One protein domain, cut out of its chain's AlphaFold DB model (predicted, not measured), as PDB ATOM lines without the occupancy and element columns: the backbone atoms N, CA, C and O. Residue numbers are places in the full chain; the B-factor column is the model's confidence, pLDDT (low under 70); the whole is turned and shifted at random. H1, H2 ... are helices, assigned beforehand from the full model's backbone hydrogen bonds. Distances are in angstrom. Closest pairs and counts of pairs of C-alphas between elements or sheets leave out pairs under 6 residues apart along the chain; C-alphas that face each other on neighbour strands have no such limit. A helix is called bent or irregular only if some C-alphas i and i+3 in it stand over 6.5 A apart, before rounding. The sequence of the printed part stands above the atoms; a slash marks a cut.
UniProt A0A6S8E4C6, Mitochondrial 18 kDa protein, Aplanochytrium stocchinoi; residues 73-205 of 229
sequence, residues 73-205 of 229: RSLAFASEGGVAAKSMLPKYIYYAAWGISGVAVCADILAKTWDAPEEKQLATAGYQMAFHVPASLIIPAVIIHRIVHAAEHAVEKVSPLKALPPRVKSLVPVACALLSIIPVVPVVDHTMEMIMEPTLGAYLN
ATOM      1  N   ARG A  73     207.763 146.181 157.218       77.56
ATOM      2  CA  ARG A  73     208.478 147.457 157.438       77.56
ATOM      3  C   ARG A  73     209.207 147.959 156.185       77.56
ATOM      4  O   ARG A  73     209.322 149.158 155.969       77.56
ATOM      5  N   SER A  74     209.635 147.042 155.317       82.12
ATOM      6  CA  SER A  74     210.241 147.336 154.013       82.12
ATOM      7  C   SER A  74     209.358 148.203 153.104       82.12
ATOM      8  O   SER A  74     209.891 149.012 152.346       82.12
ATOM      9  N   LEU A  75     208.027 148.096 153.200       86.38
ATOM     10  CA  LEU A  75     207.096 148.904 152.408       86.38
ATOM     11  C   LEU A  75     207.103 150.377 152.818       86.38
ATOM     12  O   LEU A  75     206.893 151.231 151.962       86.38
ATOM     13  N   ALA A  76     207.400 150.690 154.083       86.31
ATOM     14  CA  ALA A  76     207.557 152.074 154.527       86.31
ATOM     15  C   ALA A  76     208.750 152.760 153.835       86.31
ATOM     16  O   ALA A  76     208.697 153.960 153.579       86.31
ATOM     17  N   PHE A  77     209.769 151.997 153.426       86.88
ATOM     18  CA  PHE A  77     210.953 152.504 152.720       86.88
ATOM     19  C   PHE A  77     210.809 152.528 151.192       86.88
ATOM     20  O   PHE A  77     211.762 152.871 150.487       86.88
ATOM     21  N   ALA A  78     209.633 152.190 150.652       90.31
ATOM     22  CA  ALA A  78     209.387 152.251 149.214       90.31
ATOM     23  C   ALA A  78     209.592 153.674 148.656       90.31
ATOM     24  O   ALA A  78     210.189 153.830 147.587       90.31
ATOM     25  N   SER A  79     209.167 154.705 149.395       89.50
ATOM     26  CA  SER A  79     209.386 156.123 149.083       89.50
ATOM     27  C   SER A  79     210.860 156.446 148.871       89.50
ATOM     28  O   SER A  79     211.190 157.123 147.902       89.50
ATOM     29  N   GLU A  80     211.753 155.908 149.701       86.94
ATOM     30  CA  GLU A  80     213.195 156.166 149.630       86.94
ATOM     31  C   GLU A  80     213.831 155.532 148.395       86.94
ATOM     32  O   GLU A  80     214.611 156.175 147.688       86.94
ATOM     33  N   GLY A  81     213.418 154.306 148.063       88.12
ATOM     34  CA  GLY A  81     213.762 153.687 146.784       88.12
ATOM     35  C   GLY A  81     213.273 154.524 145.598       88.12
ATOM     36  O   GLY A  81     214.014 154.737 144.639       88.12
ATOM     37  N   GLY A  82     212.054 155.067 145.688       90.31
ATOM     38  CA  GLY A  82     211.480 155.970 144.690       90.31
ATOM     39  C   GLY A  82     212.242 157.292 144.548       90.31
ATOM     40  O   GLY A  82     212.457 157.755 143.429       90.31
ATOM     41  N   VAL A  83     212.684 157.888 145.659       87.69
ATOM     42  CA  VAL A  83     213.490 159.118 145.690       87.69
ATOM     43  C   VAL A  83     214.860 158.882 145.070       87.69
ATOM     44  O   VAL A  83     215.260 159.650 144.195       87.69
ATOM     45  N   ALA A  84     215.543 157.802 145.450       88.81
ATOM     46  CA  ALA A  84     216.836 157.455 144.872       88.81
ATOM     47  C   ALA A  84     216.720 157.166 143.365       88.81
ATOM     48  O   ALA A  84     217.567 157.585 142.579       88.81
ATOM     49  N   ALA A  85     215.638 156.508 142.940       91.31
ATOM     50  CA  ALA A  85     215.376 156.173 141.542       91.31
ATOM     51  C   ALA A  85     214.601 157.258 140.769       91.31
ATOM     52  O   ALA A  85     214.145 157.004 139.652       91.31
ATOM     53  N   LYS A  86     214.460 158.481 141.302       92.19
ATOM     54  CA  LYS A  86     213.672 159.567 140.686       92.19
ATOM     55  C   LYS A  86     214.093 159.888 139.248       92.19
ATOM     56  O   LYS A  86     213.253 160.258 138.436       92.19
ATOM     57  N   SER A  87     215.379 159.753 138.929       88.50
ATOM     58  CA  SER A  87     215.916 159.982 137.579       88.50
ATOM     59  C   SER A  87     215.563 158.870 136.582       88.50
ATOM     60  O   SER A  87     215.644 159.083 135.374       88.50
ATOM     61  N   MET A  88     215.164 157.696 137.075       90.75
ATOM     62  CA  MET A  88     214.874 156.499 136.282       90.75
ATOM     63  C   MET A  88     213.379 156.168 136.229       90.75
ATOM     64  O   MET A  88     212.930 155.507 135.293       90.75
ATOM     65  N   LEU A  89     212.609 156.600 137.227       94.06
ATOM     66  CA  LEU A  89     211.194 156.281 137.352       94.06
ATOM     67  C   LEU A  89     210.302 157.342 136.692       94.06
ATOM     68  O   LEU A  89     210.535 158.544 136.840       94.06
ATOM     69  N   PRO A  90     209.214 156.933 136.018       96.19
ATOM     70  CA  PRO A  90     208.180 157.867 135.608       96.19
ATOM     71  C   PRO A  90     207.463 158.448 136.838       96.19
ATOM     72  O   PRO A  90     207.298 157.782 137.863       96.19
ATOM     73  N   LYS A  91     206.987 159.696 136.720       95.50
ATOM     74  CA  LYS A  91     206.418 160.481 137.836       95.50
ATOM     75  C   LYS A  91     205.322 159.747 138.620       95.50
ATOM     76  O   LYS A  91     205.269 159.868 139.836       95.50
ATOM     77  N   TYR A  92     204.471 158.970 137.951       96.38
ATOM     78  CA  TYR A  92     203.396 158.238 138.627       96.38
ATOM     79  C   TYR A  92     203.923 157.131 139.552       96.38
ATOM     80  O   TYR A  92     203.377 156.960 140.633       96.38
ATOM     81  N   ILE A  93     205.007 156.428 139.188       95.69
ATOM     82  CA  ILE A  93     205.622 155.411 140.064       95.69
ATOM     83  C   ILE A  93     206.281 156.086 141.261       95.69
ATOM     84  O   ILE A  93     206.163 155.596 142.379       95.69
ATOM     85  N   TYR A  94     206.919 157.238 141.042       93.19
ATOM     86  CA  TYR A  94     207.475 158.039 142.128       93.19
ATOM     87  C   TYR A  94     206.397 158.398 143.165       93.19
ATOM     88  O   TYR A  94     206.566 158.102 144.345       93.19
ATOM     89  N   TYR A  95     205.258 158.954 142.740       95.19
ATOM     90  CA  TYR A  95     204.161 159.269 143.664       95.19
ATOM     91  C   TYR A  95     203.486 158.022 144.246       95.19
ATOM     92  O   TYR A  95     203.080 158.042 145.405       95.19
ATOM     93  N   ALA A  96     203.403 156.925 143.490       94.12
ATOM     94  CA  ALA A  96     202.885 155.660 143.999       94.12
ATOM     95  C   ALA A  96     203.759 155.103 145.133       94.12
ATOM     96  O   ALA A  96     203.218 154.636 146.129       94.12
ATOM     97  N   ALA A  97     205.087 155.204 145.028       93.00
ATOM     98  CA  ALA A  97     206.006 154.793 146.087       93.00
ATOM     99  C   ALA A  97     205.780 155.599 147.379       93.00
ATOM    100  O   ALA A  97     205.688 155.014 148.456       93.00
ATOM    101  N   TRP A  98     205.586 156.917 147.261       91.50
ATOM    102  CA  TRP A  98     205.187 157.774 148.386       91.50
ATOM    103  C   TRP A  98     203.835 157.377 148.982       91.50
ATOM    104  O   TRP A  98     203.701 157.288 150.200       91.50
ATOM    105  N   GLY A  99     202.843 157.105 148.131       93.25
ATOM    106  CA  GLY A  99     201.520 156.664 148.565       93.25
ATOM    107  C   GLY A  99     201.567 155.336 149.320       93.25
ATOM    108  O   GLY A  99     200.969 155.225 150.387       93.25
ATOM    109  N   ILE A 100     202.312 154.351 148.813       91.31
ATOM    110  CA  ILE A 100     202.475 153.035 149.449       91.31
ATOM    111  C   ILE A 100     203.151 153.177 150.814       91.31
ATOM    112  O   ILE A 100     202.637 152.635 151.790       91.31
ATOM    113  N   SER A 101     204.243 153.941 150.903       90.06
ATOM    114  CA  SER A 101     204.911 154.219 152.178       90.06
ATOM    115  C   SER A 101     203.975 154.887 153.183       90.06
ATOM    116  O   SER A 101     203.885 154.445 154.327       90.06
ATOM    117  N   GLY A 102     203.233 155.913 152.755       89.94
ATOM    118  CA  GLY A 102     202.269 156.605 153.609       89.94
ATOM    119  C   GLY A 102     201.167 155.673 154.112       89.94
ATOM    120  O   GLY A 102     200.882 155.639 155.306       89.94
ATOM    121  N   VAL A 103     200.588 154.857 153.227       89.94
ATOM    122  CA  VAL A 103     199.566 153.867 153.597       89.94
ATOM    123  C   VAL A 103     200.123 152.826 154.565       89.94
ATOM    124  O   VAL A 103     199.433 152.486 155.523       89.94
ATOM    125  N   ALA A 104     201.351 152.344 154.360       88.69
ATOM    126  CA  ALA A 104     201.972 151.363 155.245       88.69
ATOM    127  C   ALA A 104     202.168 151.909 156.668       88.69
ATOM    128  O   ALA A 104     201.793 151.246 157.633       88.69
ATOM    129  N   VAL A 105     202.669 153.142 156.799       88.50
ATOM    130  CA  VAL A 105     202.847 153.802 158.103       88.50
ATOM    131  C   VAL A 105     201.500 154.080 158.773       88.50
ATOM    132  O   VAL A 105     201.324 153.779 159.952       88.50
ATOM    133  N   CYS A 106     200.516 154.591 158.030       89.69
ATOM    134  CA  CYS A 106     199.171 154.809 158.562       89.69
ATOM    135  C   CYS A 106     198.517 153.502 159.029       89.69
ATOM    136  O   CYS A 106     197.875 153.479 160.077       89.69
ATOM    137  N   ALA A 107     198.679 152.416 158.269       87.44
ATOM    138  CA  ALA A 107     198.149 151.103 158.614       87.44
ATOM    139  C   ALA A 107     198.774 150.551 159.901       87.44
ATOM    140  O   ALA A 107     198.061 149.999 160.736       87.44
ATOM    141  N   ASP A 108     200.081 150.733 160.077       87.88
ATOM    142  CA  ASP A 108     200.791 150.306 161.277       87.88
ATOM    143  C   ASP A 108     200.365 151.100 162.527       87.88
ATOM    144  O   ASP A 108     200.027 150.504 163.554       87.88
ATOM    145  N   ILE A 109     200.261 152.431 162.421       88.81
ATOM    146  CA  ILE A 109     199.734 153.280 163.503       88.81
ATOM    147  C   ILE A 109     198.312 152.840 163.863       88.81
ATOM    148  O   ILE A 109     198.008 152.622 165.035       88.81
ATOM    149  N   LEU A 110     197.450 152.646 162.861       88.25
ATOM    150  CA  LEU A 110     196.058 152.258 163.067       88.25
ATOM    151  C   LEU A 110     195.927 150.878 163.723       88.25
ATOM    152  O   LEU A 110     195.097 150.703 164.614       88.25
ATOM    153  N   ALA A 111     196.753 149.908 163.323       87.12
ATOM    154  CA  ALA A 111     196.774 148.582 163.932       87.12
ATOM    155  C   ALA A 111     197.123 148.655 165.426       87.12
ATOM    156  O   ALA A 111     196.421 148.057 166.242       87.12
ATOM    157  N   LYS A 112     198.141 149.444 165.792       86.25
ATOM    158  CA  LYS A 112     198.539 149.670 167.191       86.25
ATOM    159  C   LYS A 112     197.472 150.422 167.981       86.25
ATOM    160  O   LYS A 112     197.199 150.071 169.125       86.25
ATOM    161  N   THR A 113     196.827 151.417 167.375       89.19
ATOM    162  CA  THR A 113     195.712 152.145 167.993       89.19
ATOM    163  C   THR A 113     194.513 151.235 168.256       89.19
ATOM    164  O   THR A 113     193.915 151.328 169.320       89.19
ATOM    165  N   TRP A 114     194.169 150.329 167.337       87.31
ATOM    166  CA  TRP A 114     193.051 149.393 167.519       87.31
ATOM    167  C   TRP A 114     193.289 148.305 168.559       87.31
ATOM    168  O   TRP A 114     192.322 147.715 169.039       87.31
ATOM    169  N   ASP A 115     194.546 147.995 168.856       86.69
ATOM    170  CA  ASP A 115     194.902 147.009 169.872       86.69
ATOM    171  C   ASP A 115     195.078 147.655 171.265       86.69
ATOM    172  O   ASP A 115     195.198 146.946 172.261       86.69
ATOM    173  N   ALA A 116     195.020 148.991 171.357       87.00
ATOM    174  CA  ALA A 116     195.039 149.725 172.618       87.00
ATOM    175  C   ALA A 116     193.651 149.756 173.306       87.00
ATOM    176  O   ALA A 116     192.620 149.778 172.620       87.00
ATOM    177  N   PRO A 117     193.599 149.819 174.655       88.50
ATOM    178  CA  PRO A 117     192.354 150.004 175.404       88.50
ATOM    179  C   PRO A 117     191.588 151.242 174.932       88.50
ATOM    180  O   PRO A 117     192.207 152.270 174.660       88.50
ATOM    181  N   GLU A 118     190.254 151.161 174.882       90.88
ATOM    182  CA  GLU A 118     189.382 152.201 174.310       90.88
ATOM    183  C   GLU A 118     189.635 153.592 174.919       90.88
ATOM    184  O   GLU A 118     189.757 154.579 174.197       90.88
ATOM    185  N   GLU A 119     189.872 153.651 176.232       91.50
ATOM    186  CA  GLU A 119     190.186 154.882 176.972       91.50
ATOM    187  C   GLU A 119     191.521 155.536 176.569       91.50
ATOM    188  O   GLU A 119     191.709 156.737 176.752       91.50
ATOM    189  N   LYS A 120     192.463 154.763 176.014       89.38
ATOM    190  CA  LYS A 120     193.821 155.218 175.671       89.38
ATOM    191  C   LYS A 120     194.069 155.325 174.165       89.38
ATOM    192  O   LYS A 120     195.136 155.795 173.780       89.38
ATOM    193  N   GLN A 121     193.113 154.965 173.303       90.06
ATOM    194  CA  GLN A 121     193.322 154.914 171.846       90.06
ATOM    195  C   GLN A 121     193.835 156.234 171.262       90.06
ATOM    196  O   GLN A 121     194.790 156.229 170.489       90.06
ATOM    197  N   LEU A 122     193.244 157.365 171.657       90.62
ATOM    198  CA  LEU A 122     193.656 158.691 171.180       90.62
ATOM    199  C   LEU A 122     195.079 159.052 171.625       90.62
ATOM    200  O   LEU A 122     195.872 159.528 170.813       90.62
ATOM    201  N   ALA A 123     195.420 158.777 172.887       88.38
ATOM    202  CA  ALA A 123     196.761 159.014 173.415       88.38
ATOM    203  C   ALA A 123     197.799 158.117 172.721       88.38
ATOM    204  O   ALA A 123     198.849 158.597 172.300       88.38
ATOM    205  N   THR A 124     197.479 156.833 172.524       87.06
ATOM    206  CA  THR A 124     198.328 155.891 171.787       87.06
ATOM    207  C   THR A 124     198.500 156.318 170.332       87.06
ATOM    208  O   THR A 124     199.622 156.308 169.842       87.06
ATOM    209  N   ALA A 125     197.435 156.737 169.645       90.31
ATOM    210  CA  ALA A 125     197.511 157.216 168.266       90.31
ATOM    211  C   ALA A 125     198.411 158.449 168.139       90.31
ATOM    212  O   ALA A 125     199.299 158.471 167.290       90.31
ATOM    213  N   GLY A 126     198.217 159.454 169.000       91.12
ATOM    214  CA  GLY A 126     199.029 160.671 169.003       91.12
ATOM    215  C   GLY A 126     200.501 160.380 169.290       91.12
ATOM    216  O   GLY A 126     201.375 160.880 168.588       91.12
ATOM    217  N   TYR A 127     200.778 159.512 170.264       86.56
ATOM    218  CA  TYR A 127     202.142 159.117 170.601       86.56
ATOM    219  C   TYR A 127     202.807 158.314 169.474       86.56
ATOM    220  O   TYR A 127     203.919 158.634 169.057       86.56
ATOM    221  N   GLN A 128     202.122 157.303 168.931       88.56
ATOM    222  CA  GLN A 128     202.631 156.530 167.794       88.56
ATOM    223  C   GLN A 128     202.864 157.443 166.589       88.56
ATOM    224  O   GLN A 128     203.893 157.354 165.939       88.56
ATOM    225  N   MET A 129     201.984 158.403 166.321       90.94
ATOM    226  CA  MET A 129     202.227 159.377 165.261       90.94
ATOM    227  C   MET A 129     203.464 160.242 165.547       90.94
ATOM    228  O   MET A 129     204.290 160.427 164.658       90.94
ATOM    229  N   ALA A 130     203.634 160.721 166.781       89.31
ATOM    230  CA  ALA A 130     204.740 161.596 167.164       89.31
ATOM    231  C   ALA A 130     206.118 160.923 167.072       89.31
ATOM    232  O   ALA A 130     207.078 161.581 166.682       89.31
ATOM    233  N   PHE A 131     206.227 159.634 167.402       86.12
ATOM    234  CA  PHE A 131     207.511 158.921 167.397       86.12
ATOM    235  C   PHE A 131     207.709 158.048 166.161       86.12
ATOM    236  O   PHE A 131     208.791 158.032 165.576       86.12
ATOM    237  N   HIS A 132     206.667 157.353 165.709       86.50
ATOM    238  CA  HIS A 132     206.780 156.390 164.620       86.50
ATOM    239  C   HIS A 132     206.896 157.061 163.251       86.50
ATOM    240  O   HIS A 132     207.616 156.550 162.392       86.50
ATOM    241  N   VAL A 133     206.267 158.227 163.043       89.94
ATOM    242  CA  VAL A 133     206.399 158.976 161.781       89.94
ATOM    243  C   VAL A 133     207.827 159.507 161.598       89.94
ATOM    244  O   VAL A 133     208.418 159.225 160.552       89.94
ATOM    245  N   PRO A 134     208.446 160.212 162.569       89.56
ATOM    246  CA  PRO A 134     209.832 160.642 162.409       89.56
ATOM    247  C   PRO A 134     210.821 159.480 162.305       89.56
ATOM    248  O   PRO A 134     211.724 159.541 161.470       89.56
ATOM    249  N   ALA A 135     210.626 158.424 163.101       88.56
ATOM    250  CA  ALA A 135     211.477 157.236 163.097       88.56
ATOM    251  C   ALA A 135     211.436 156.482 161.762       88.56
ATOM    252  O   ALA A 135     212.477 156.081 161.253       88.56
ATOM    253  N   SER A 136     210.245 156.312 161.183       85.50
ATOM    254  CA  SER A 136     210.060 155.476 159.990       85.50
ATOM    255  C   SER A 136     210.235 156.247 158.683       85.50
ATOM    256  O   SER A 136     210.648 155.659 157.689       85.50
ATOM    257  N   LEU A 137     209.916 157.547 158.664       86.94
ATOM    258  CA  LEU A 137     209.939 158.362 157.445       86.94
ATOM    259  C   LEU A 137     211.042 159.416 157.484       86.94
ATOM    260  O   LEU A 137     211.933 159.401 156.645       86.94
ATOM    261  N   ILE A 138     211.013 160.332 158.455       90.94
ATOM    262  CA  ILE A 138     211.834 161.553 158.387       90.94
ATOM    263  C   ILE A 138     213.327 161.241 158.523       90.94
ATOM    264  O   ILE A 138     214.127 161.674 157.694       90.94
ATOM    265  N   ILE A 139     213.719 160.508 159.565       92.75
ATOM    266  CA  ILE A 139     215.132 160.253 159.865       92.75
ATOM    267  C   ILE A 139     215.779 159.373 158.783       92.75
ATOM    268  O   ILE A 139     216.810 159.788 158.241       92.75
ATOM    269  N   PRO A 140     215.187 158.225 158.392       88.88
ATOM    270  CA  PRO A 140     215.711 157.417 157.299       88.88
ATOM    271  C   PRO A 140     215.791 158.197 155.987       88.88
ATOM    272  O   PRO A 140     216.822 158.124 155.319       88.88
ATOM    273  N   ALA A 141     214.775 159.007 155.658       89.38
ATOM    274  CA  ALA A 141     214.783 159.820 154.444       89.38
ATOM    275  C   ALA A 141     215.948 160.805 154.416       89.38
ATOM    276  O   ALA A 141     216.671 160.898 153.423       89.38
ATOM    277  N   VAL A 142     216.194 161.513 155.521       93.75
ATOM    278  CA  VAL A 142     217.327 162.442 155.614       93.75
ATOM    279  C   VAL A 142     218.652 161.698 155.440       93.75
ATOM    280  O   VAL A 142     219.501 162.154 154.675       93.75
ATOM    281  N   ILE A 143     218.840 160.554 156.105       93.94
ATOM    282  CA  ILE A 143     220.081 159.769 156.014       93.94
ATOM    283  C   ILE A 143     220.299 159.258 154.586       93.94
ATOM    284  O   ILE A 143     221.367 159.475 154.011       93.94
ATOM    285  N   ILE A 144     219.288 158.631 153.984       90.81
ATOM    286  CA  ILE A 144     219.378 158.066 152.634       90.81
ATOM    287  C   ILE A 144     219.610 159.178 151.611       90.81
ATOM    288  O   ILE A 144     220.466 159.031 150.740       90.81
ATOM    289  N   HIS A 145     218.953 160.328 151.753       92.12
ATOM    290  CA  HIS A 145     219.177 161.475 150.877       92.12
ATOM    291  C   HIS A 145     220.622 161.995 150.953       92.12
ATOM    292  O   HIS A 145     221.225 162.319 149.927       92.12
ATOM    293  N   ARG A 146     221.229 162.014 152.149       95.62
ATOM    294  CA  ARG A 146     222.656 162.349 152.315       95.62
ATOM    295  C   ARG A 146     223.565 161.318 151.649       95.62
ATOM    296  O   ARG A 146     224.541 161.712 151.014       95.62
ATOM    297  N   ILE A 147     223.245 160.030 151.761       94.69
ATOM    298  CA  ILE A 147     224.001 158.940 151.125       94.69
ATOM    299  C   ILE A 147     223.912 159.031 149.600       94.69
ATOM    300  O   ILE A 147     224.939 158.943 148.931       94.69
ATOM    301  N   VAL A 148     222.718 159.263 149.048       93.19
ATOM    302  CA  VAL A 148     222.496 159.451 147.606       93.19
ATOM    303  C   VAL A 148     223.325 160.622 147.093       93.19
ATOM    304  O   VAL A 148     224.102 160.440 146.161       93.19
ATOM    305  N   HIS A 149     223.255 161.785 147.743       94.19
ATOM    306  CA  HIS A 149     224.056 162.940 147.342       94.19
ATOM    307  C   HIS A 149     225.563 162.701 147.455       94.19
ATOM    308  O   HIS A 149     226.320 163.113 146.579       94.19
ATOM    309  N   ALA A 150     226.019 162.013 148.504       95.75
ATOM    310  CA  ALA A 150     227.423 161.635 148.625       95.75
ATOM    311  C   ALA A 150     227.853 160.685 147.494       95.75
ATOM    312  O   ALA A 150     228.940 160.849 146.939       95.75
ATOM    313  N   ALA A 151     226.998 159.730 147.114       95.00
ATOM    314  CA  ALA A 151     227.246 158.796 146.022       95.00
ATOM    315  C   ALA A 151     227.265 159.495 144.653       95.00
ATOM    316  O   ALA A 151     228.192 159.272 143.876       95.00
ATOM    317  N   GLU A 152     226.304 160.379 144.372       93.50
ATOM    318  CA  GLU A 152     226.287 161.224 143.168       93.50
ATOM    319  C   GLU A 152     227.586 162.027 143.057       93.50
ATOM    320  O   GLU A 152     228.292 161.966 142.048       93.50
ATOM    321  N   HIS A 153     227.971 162.689 144.147       95.12
ATOM    322  CA  HIS A 153     229.184 163.490 144.202       95.12
ATOM    323  C   HIS A 153     230.460 162.660 144.014       95.12
ATOM    324  O   HIS A 153     231.407 163.095 143.352       95.12
ATOM    325  N   ALA A 154     230.496 161.449 144.574       95.19
ATOM    326  CA  ALA A 154     231.600 160.519 144.388       95.19
ATOM    327  C   ALA A 154     231.704 160.061 142.925       95.19
ATOM    328  O   ALA A 154     232.801 160.080 142.364       95.19
ATOM    329  N   VAL A 155     230.583 159.725 142.279       94.88
ATOM    330  CA  VAL A 155     230.544 159.338 140.856       94.88
ATOM    331  C   VAL A 155     231.035 160.475 139.955       94.88
ATOM    332  O   VAL A 155     231.744 160.229 138.976       94.88
ATOM    333  N   GLU A 156     230.715 161.721 140.300       93.56
ATOM    334  CA  GLU A 156     231.136 162.905 139.549       93.56
ATOM    335  C   GLU A 156     232.588 163.318 139.783       93.56
ATOM    336  O   GLU A 156     233.186 163.934 138.903       93.56
ATOM    337  N   LYS A 157     233.182 163.021 140.943       94.75
ATOM    338  CA  LYS A 157     234.547 163.467 141.274       94.75
ATOM    339  C   LYS A 157     235.612 162.398 141.061       94.75
ATOM    340  O   LYS A 157     236.713 162.730 140.622       94.75
ATOM    341  N   VAL A 158     235.301 161.133 141.320       94.19
ATOM    342  CA  VAL A 158     236.284 160.045 141.382       94.19
ATOM    343  C   VAL A 158     236.580 159.488 139.983       94.19
ATOM    344  O   VAL A 158     235.696 158.988 139.292       94.19
ATOM    345  N   SER A 159     237.850 159.562 139.565       82.56
ATOM    346  CA  SER A 159     238.322 159.196 138.214       82.56
ATOM    347  C   SER A 159     237.836 157.826 137.695       82.56
ATOM    348  O   SER A 159     237.276 157.787 136.598       82.56
ATOM    349  N   PRO A 160     237.937 156.710 138.451       90.38
ATOM    350  CA  PRO A 160     237.455 155.413 137.964       90.38
ATOM    351  C   PRO A 160     235.931 155.348 137.766       90.38
ATOM    352  O   PRO A 160     235.466 154.661 136.861       90.38
ATOM    353  N   LEU A 161     235.139 156.089 138.549       90.25
ATOM    354  CA  LEU A 161     233.675 156.105 138.413       90.25
ATOM    355  C   LEU A 161     233.211 156.973 137.233       90.25
ATOM    356  O   LEU A 161     232.172 156.703 136.623       90.25
ATOM    357  N   LYS A 162     234.012 157.968 136.833       91.12
ATOM    358  CA  LYS A 162     233.745 158.783 135.639       91.12
ATOM    359  C   LYS A 162     233.764 157.972 134.347       91.12
ATOM    360  O   LYS A 162     233.046 158.340 133.417       91.12
ATOM    361  N   ALA A 163     234.537 156.889 134.288       95.31
ATOM    362  CA  ALA A 163     234.627 156.023 133.111       95.31
ATOM    363  C   ALA A 163     233.390 155.126 132.916       95.31
ATOM    364  O   ALA A 163     233.238 154.513 131.860       95.31
ATOM    365  N   LEU A 164     232.490 155.047 133.904       94.31
ATOM    366  CA  LEU A 164     231.307 154.197 133.815       94.31
ATOM    367  C   LEU A 164     230.319 154.689 132.736       94.31
ATOM    368  O   LEU A 164     230.127 155.902 132.573       94.31
ATOM    369  N   PRO A 165     229.626 153.771 132.035       95.25
ATOM    370  CA  PRO A 165     228.550 154.134 131.119       95.25
ATOM    371  C   PRO A 165     227.450 154.943 131.832       95.25
ATOM    372  O   PRO A 165     227.129 154.636 132.984       95.25
ATOM    373  N   PRO A 166     226.796 155.915 131.164       90.69
ATOM    374  CA  PRO A 166     225.757 156.755 131.778       90.69
ATOM    375  C   PRO A 166     224.625 155.970 132.454       90.69
ATOM    376  O   PRO A 166     224.142 156.372 133.506       90.69
ATOM    377  N   ARG A 167     224.256 154.808 131.896       91.06
ATOM    378  CA  ARG A 167     223.232 153.916 132.467       91.06
ATOM    379  C   ARG A 167     223.637 153.306 133.810       91.06
ATOM    380  O   ARG A 167     222.782 153.051 134.646       91.06
ATOM    381  N   VAL A 168     224.928 153.047 134.008       93.38
ATOM    382  CA  VAL A 168     225.449 152.496 135.267       93.38
ATOM    383  C   VAL A 168     225.608 153.614 136.291       93.38
ATOM    384  O   VAL A 168     225.301 153.411 137.459       93.38
ATOM    385  N   LYS A 169     226.003 154.818 135.859       92.94
ATOM    386  CA  LYS A 169     226.131 155.987 136.741       92.94
ATOM    387  C   LYS A 169     224.834 156.314 137.479       92.94
ATOM    388  O   LYS A 169     224.892 156.580 138.670       92.94
ATOM    389  N   SER A 170     223.682 156.231 136.812       90.50
ATOM    390  CA  SER A 170     222.381 156.444 137.461       90.50
ATOM    391  C   SER A 170     221.993 155.330 138.440       90.50
ATOM    392  O   SER A 170     221.208 155.573 139.348       90.50
ATOM    393  N   LEU A 171     222.545 154.122 138.287       94.81
ATOM    394  CA  LEU A 171     222.284 152.997 139.188       94.81
ATOM    395  C   LEU A 171     223.112 153.057 140.474       94.81
ATOM    396  O   LEU A 171     222.691 152.484 141.474       94.81
ATOM    397  N   VAL A 172     224.265 153.735 140.474       94.75
ATOM    398  CA  VAL A 172     225.151 153.778 141.650       94.75
ATOM    399  C   VAL A 172     224.461 154.418 142.866       94.75
ATOM    400  O   VAL A 172     224.415 153.754 143.902       94.75
ATOM    401  N   PRO A 173     223.860 155.623 142.785       93.25
ATOM    402  CA  PRO A 173     223.188 156.220 143.940       93.25
ATOM    403  C   PRO A 173     221.993 155.389 144.421       93.25
ATOM    404  O   PRO A 173     221.790 155.251 145.625       93.25
ATOM    405  N   VAL A 174     221.251 154.771 143.493       93.69
ATOM    406  CA  VAL A 174     220.129 153.871 143.805       93.69
ATOM    407  C   VAL A 174     220.611 152.644 144.576       93.69
ATOM    408  O   VAL A 174     220.052 152.305 145.615       93.69
ATOM    409  N   ALA A 175     221.672 151.990 144.100       95.06
ATOM    410  CA  ALA A 175     222.252 150.831 144.765       95.06
ATOM    411  C   ALA A 175     222.801 151.194 146.152       95.06
ATOM    412  O   ALA A 175     222.544 150.474 147.112       95.06
ATOM    413  N   CYS A 176     223.495 152.331 146.282       95.06
ATOM    414  CA  CYS A 176     223.970 152.832 147.571       95.06
ATOM    415  C   CYS A 176     222.817 153.093 148.548       95.06
ATOM    416  O   CYS A 176     222.904 152.681 149.703       95.06
ATOM    417  N   ALA A 177     221.728 153.716 148.087       92.75
ATOM    418  CA  ALA A 177     220.534 153.937 148.897       92.75
ATOM    419  C   ALA A 177     219.941 152.612 149.390       92.75
ATOM    420  O   ALA A 177     219.806 152.417 150.596       92.75
ATOM    421  N   LEU A 178     219.667 151.667 148.485       91.88
ATOM    422  CA  LEU A 178     219.061 150.378 148.835       91.88
ATOM    423  C   LEU A 178     219.936 149.552 149.783       91.88
ATOM    424  O   LEU A 178     219.428 148.975 150.741       91.88
ATOM    425  N   LEU A 179     221.251 149.529 149.559       94.75
ATOM    426  CA  LEU A 179     222.188 148.838 150.445       94.75
ATOM    427  C   LEU A 179     222.289 149.509 151.820       94.75
ATOM    428  O   LEU A 179     222.487 148.816 152.815       94.75
ATOM    429  N   SER A 180     222.121 150.833 151.898       94.94
ATOM    430  CA  SER A 180     222.165 151.558 153.171       94.94
ATOM    431  C   SER A 180     220.956 151.307 154.072       94.94
ATOM    432  O   SER A 180     221.082 151.437 155.286       94.94
ATOM    433  N   ILE A 181     219.811 150.886 153.521       90.69
ATOM    434  CA  ILE A 181     218.601 150.592 154.306       90.69
ATOM    435  C   ILE A 181     218.878 149.485 155.336       90.69
ATOM    436  O   ILE A 181     218.445 149.595 156.479       90.69
ATOM    437  N   ILE A 182     219.649 148.455 154.960       91.25
ATOM    438  CA  ILE A 182     219.920 147.280 155.804       91.25
ATOM    439  C   ILE A 182     220.535 147.665 157.163       91.25
ATOM    440  O   ILE A 182     220.007 147.218 158.177       91.25
ATOM    441  N   PRO A 183     221.613 148.475 157.238       94.12
ATOM    442  CA  PRO A 183     222.155 148.920 158.522       94.12
ATOM    443  C   PRO A 183     221.436 150.137 159.120       94.12
ATOM    444  O   PRO A 183     221.391 150.259 160.340       94.12
ATOM    445  N   VAL A 184     220.891 151.051 158.307       91.75
ATOM    446  CA  VAL A 184     220.296 152.301 158.820       91.75
ATOM    447  C   VAL A 184     219.017 152.023 159.599       91.75
ATOM    448  O   VAL A 184     218.842 152.574 160.683       91.75
ATOM    449  N   VAL A 185     218.143 151.158 159.082       88.88
ATOM    450  CA  VAL A 185     216.827 150.914 159.687       88.88
ATOM    451  C   VAL A 185     216.939 150.328 161.101       88.88
ATOM    452  O   VAL A 185     216.411 150.957 162.015       88.88
ATOM    453  N   PRO A 186     217.691 149.233 161.347       90.25
ATOM    454  CA  PRO A 186     217.833 148.685 162.697       90.25
ATOM    455  C   PRO A 186     218.463 149.666 163.692       90.25
ATOM    456  O   PRO A 186     218.085 149.685 164.858       90.25
ATOM    457  N   VAL A 187     219.414 150.496 163.245       93.50
ATOM    458  CA  VAL A 187     220.071 151.486 164.113       93.50
ATOM    459  C   VAL A 187     219.103 152.597 164.511       93.50
ATOM    460  O   VAL A 187     219.054 152.975 165.683       93.50
ATOM    461  N   VAL A 188     218.327 153.119 163.556       90.62
ATOM    462  CA  VAL A 188     217.312 154.147 163.832       90.62
ATOM    463  C   VAL A 188     216.226 153.582 164.738       90.62
ATOM    464  O   VAL A 188     215.891 154.227 165.729       90.62
ATOM    465  N   ASP A 189     215.739 152.374 164.452       88.12
ATOM    466  CA  ASP A 189     214.736 151.692 165.269       88.12
ATOM    467  C   ASP A 189     215.215 151.534 166.714       88.12
ATOM    468  O   ASP A 189     214.548 152.001 167.632       88.12
ATOM    469  N   HIS A 190     216.414 150.983 166.919       90.38
ATOM    470  CA  HIS A 190     216.960 150.781 168.259       90.38
ATOM    471  C   HIS A 190     217.193 152.102 169.008       90.38
ATOM    472  O   HIS A 190     216.949 152.212 170.208       90.38
ATOM    473  N   THR A 191     217.624 153.145 168.295       91.69
ATOM    474  CA  THR A 191     217.785 154.484 168.882       91.69
ATOM    475  C   THR A 191     216.444 155.060 169.326       91.69
ATOM    476  O   THR A 191     216.355 155.679 170.384       91.69
ATOM    477  N   MET A 192     215.395 154.855 168.532       89.25
ATOM    478  CA  MET A 192     214.052 155.329 168.853       89.25
ATOM    479  C   MET A 192     213.434 154.533 169.995       89.25
ATOM    480  O   MET A 192     212.813 155.143 170.856       89.25
ATOM    481  N   GLU A 193     213.665 153.223 170.068       85.94
ATOM    482  CA  GLU A 193     213.277 152.388 171.212       85.94
ATOM    483  C   GLU A 193     213.906 152.905 172.511       85.94
ATOM    484  O   GLU A 193     213.180 153.185 173.465       85.94
ATOM    485  N   MET A 194     215.217 153.180 172.518       88.56
ATOM    486  CA  MET A 194     215.908 153.750 173.687       88.56
ATOM    487  C   MET A 194     215.354 155.118 174.121       88.56
ATOM    488  O   MET A 194     215.415 155.468 175.299       88.56
ATOM    489  N   ILE A 195     214.823 155.912 173.188       87.81
ATOM    490  CA  ILE A 195     214.200 157.215 173.484       87.81
ATOM    491  C   ILE A 195     212.737 157.040 173.931       87.81
ATOM    492  O   ILE A 195     212.243 157.779 174.791       87.81
ATOM    493  N   MET A 196     212.028 156.072 173.352       83.81
ATOM    494  CA  MET A 196     210.614 155.817 173.613       83.81
ATOM    495  C   MET A 196     210.387 155.135 174.959       83.81
ATOM    496  O   MET A 196     209.470 155.531 175.667       83.81
ATOM    497  N   GLU A 197     211.205 154.162 175.355       78.44
ATOM    498  CA  GLU A 197     211.047 153.436 176.626       78.44
ATOM    499  C   GLU A 197     210.879 154.355 177.854       78.44
ATOM    500  O   GLU A 197     209.867 154.230 178.554       78.44
ATOM    501  N   PRO A 198     211.767 155.341 178.104       81.06
ATOM    502  CA  PRO A 198     211.619 156.230 179.254       81.06
ATOM    503  C   PRO A 198     210.451 157.216 179.117       81.06
ATOM    504  O   PRO A 198     209.934 157.695 180.125       81.06
ATOM    505  N   THR A 199     210.009 157.533 177.896       79.06
ATOM    506  CA  THR A 199     208.924 158.505 177.671       79.06
ATOM    507  C   THR A 199     207.538 157.858 177.681       79.06
ATOM    508  O   THR A 199     206.598 158.440 178.219       79.06
ATOM    509  N   LEU A 200     207.399 156.645 177.143       66.62
ATOM    510  CA  LEU A 200     206.141 155.901 177.038       66.62
ATOM    511  C   LEU A 200     205.713 155.316 178.390       66.62
ATOM    512  O   LEU A 200     204.546 155.448 178.767       66.62
ATOM    513  N   GLY A 201     206.653 154.709 179.128       62.66
ATOM    514  CA  GLY A 201     206.387 154.137 180.453       62.66
ATOM    515  C   GLY A 201     205.954 155.207 181.452       62.66
ATOM    516  O   GLY A 201     204.941 155.050 182.133       62.66
ATOM    517  N   ALA A 202     206.650 156.348 181.447       71.12
ATOM    518  CA  ALA A 202     206.325 157.482 182.305       71.12
ATOM    519  C   ALA A 202     204.996 158.164 181.933       71.12
ATOM    520  O   ALA A 202     204.263 158.594 182.818       71.12
ATOM    521  N   TYR A 203     204.663 158.276 180.641       69.56
ATOM    522  CA  TYR A 203     203.459 158.996 180.207       69.56
ATOM    523  C   TYR A 203     202.170 158.181 180.363       69.56
ATOM    524  O   TYR A 203     201.123 158.735 180.695       69.56
ATOM    525  N   LEU A 204     202.215 156.868 180.122       67.56
ATOM    526  CA  LEU A 204     201.014 156.027 180.129       67.56
ATOM    527  C   LEU A 204     200.808 155.243 181.430       67.56
ATOM    528  O   LEU A 204     199.785 154.548 181.531       67.56
ATOM    529  N   ASN A 205     201.744 155.345 182.389       70.31
ATOM    530  CA  ASN A 205     201.839 154.469 183.567       70.31
ATOM    531  C   ASN A 205     201.654 152.993 183.180       70.31
ATOM    532  O   ASN A 205     200.974 152.225 183.857       70.31
TER     533      ASN A 205
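What this domain is: This is residues 73 to 205 of the 229 residues of the protein "Mitochondrial 18 kDa protein" of Aplanochytrium stocchinoi (UniProt A0A6S8E4C6). Three long helices make this slender model: H3 and H4 open from their tight link as a narrow V, and H7 crosses H4 at a shallow tilt, running back the opposite way. The short H2 sits in the mouth of the V and touches H3, H4 and H7, while the small H5 and H6 make the turn from H4 to H7 at the far end. The printed part has 133 residues with seven named helices, H1 to H7 in order, and no named strand; its class is all helix. It is loose, with a radius of gyration of the C-alphas of 18.1 A, and only just flat, with spans of 62 by 31 by 16 A.

Where its parts are: Find C-alpha 73 at (208.478, 147.457, 157.438), where H1, residues 73 to 76, begins. H2 follows at residues 78 to 84, 10.1 A long. H3, residues 91 to 115, runs for 36.6 A. H4, residues 118 to 157, starts at C-alpha 118 (189.382, 152.201, 174.310) and runs 57.1 A; it is irregular, with C-alphas 119 and 122 7.8 A apart, and has a kink of 35 degrees near residue 127. Next come H5, residues 159 to 162, and H6, residues 166 to 169. H7, residues 171 to 204, is 46.2 A long, has a kink of 41 degrees near residue 183, and ends at C-alpha 204 (201.014, 156.027, 180.129).

How they stand to each other: Start at the hub, H4, which touches four helices. H7 touches it at a shallow tilt of 29 degrees, opposite ways; their closest C-alphas, Val 148 and Pro 173, are 4.9 A apart. H3 and H4 form a helical hairpin at a shallow tilt of 31 degrees, with residues 105 to 114 of H3 alone touching H4; the closest C-alphas, Thr 113 and Gln 121, are 5.3 A apart. H2 touches H4 at Glu 80 and Ala 141, closest C-alphas 6.2 A apart. H2 touches H7 at a steep tilt of 47 degrees, with the closest C-alphas, Ala 84 and Val 174, 5.0 A apart. H2 and H3 are also a hairpin, closest at C-alphas 79 and 98, 4.6 A. H1 touches H3, with C-alphas 76 and 101 closest at 4.1 A. H5 touches H4 only at the corner, H6 touches no helix, and H3 and H7 are apart. Every O i to N i+4 pair is within hydrogen-bond range in H2 and H3, against 31 of 36 in H4 and 23 of 30 in H7; H1, H5 and H6 are too short for such a pair.

The domain as a whole: The two C-alphas farthest apart, those of Glu 119 and Ala 163, are 62.5 A apart. The printed part has no cut and no long link. Look for low confidence, pLDDT under 70, at residues 200 to 201 and 203 to 204; the mean of the printed part is 89.4.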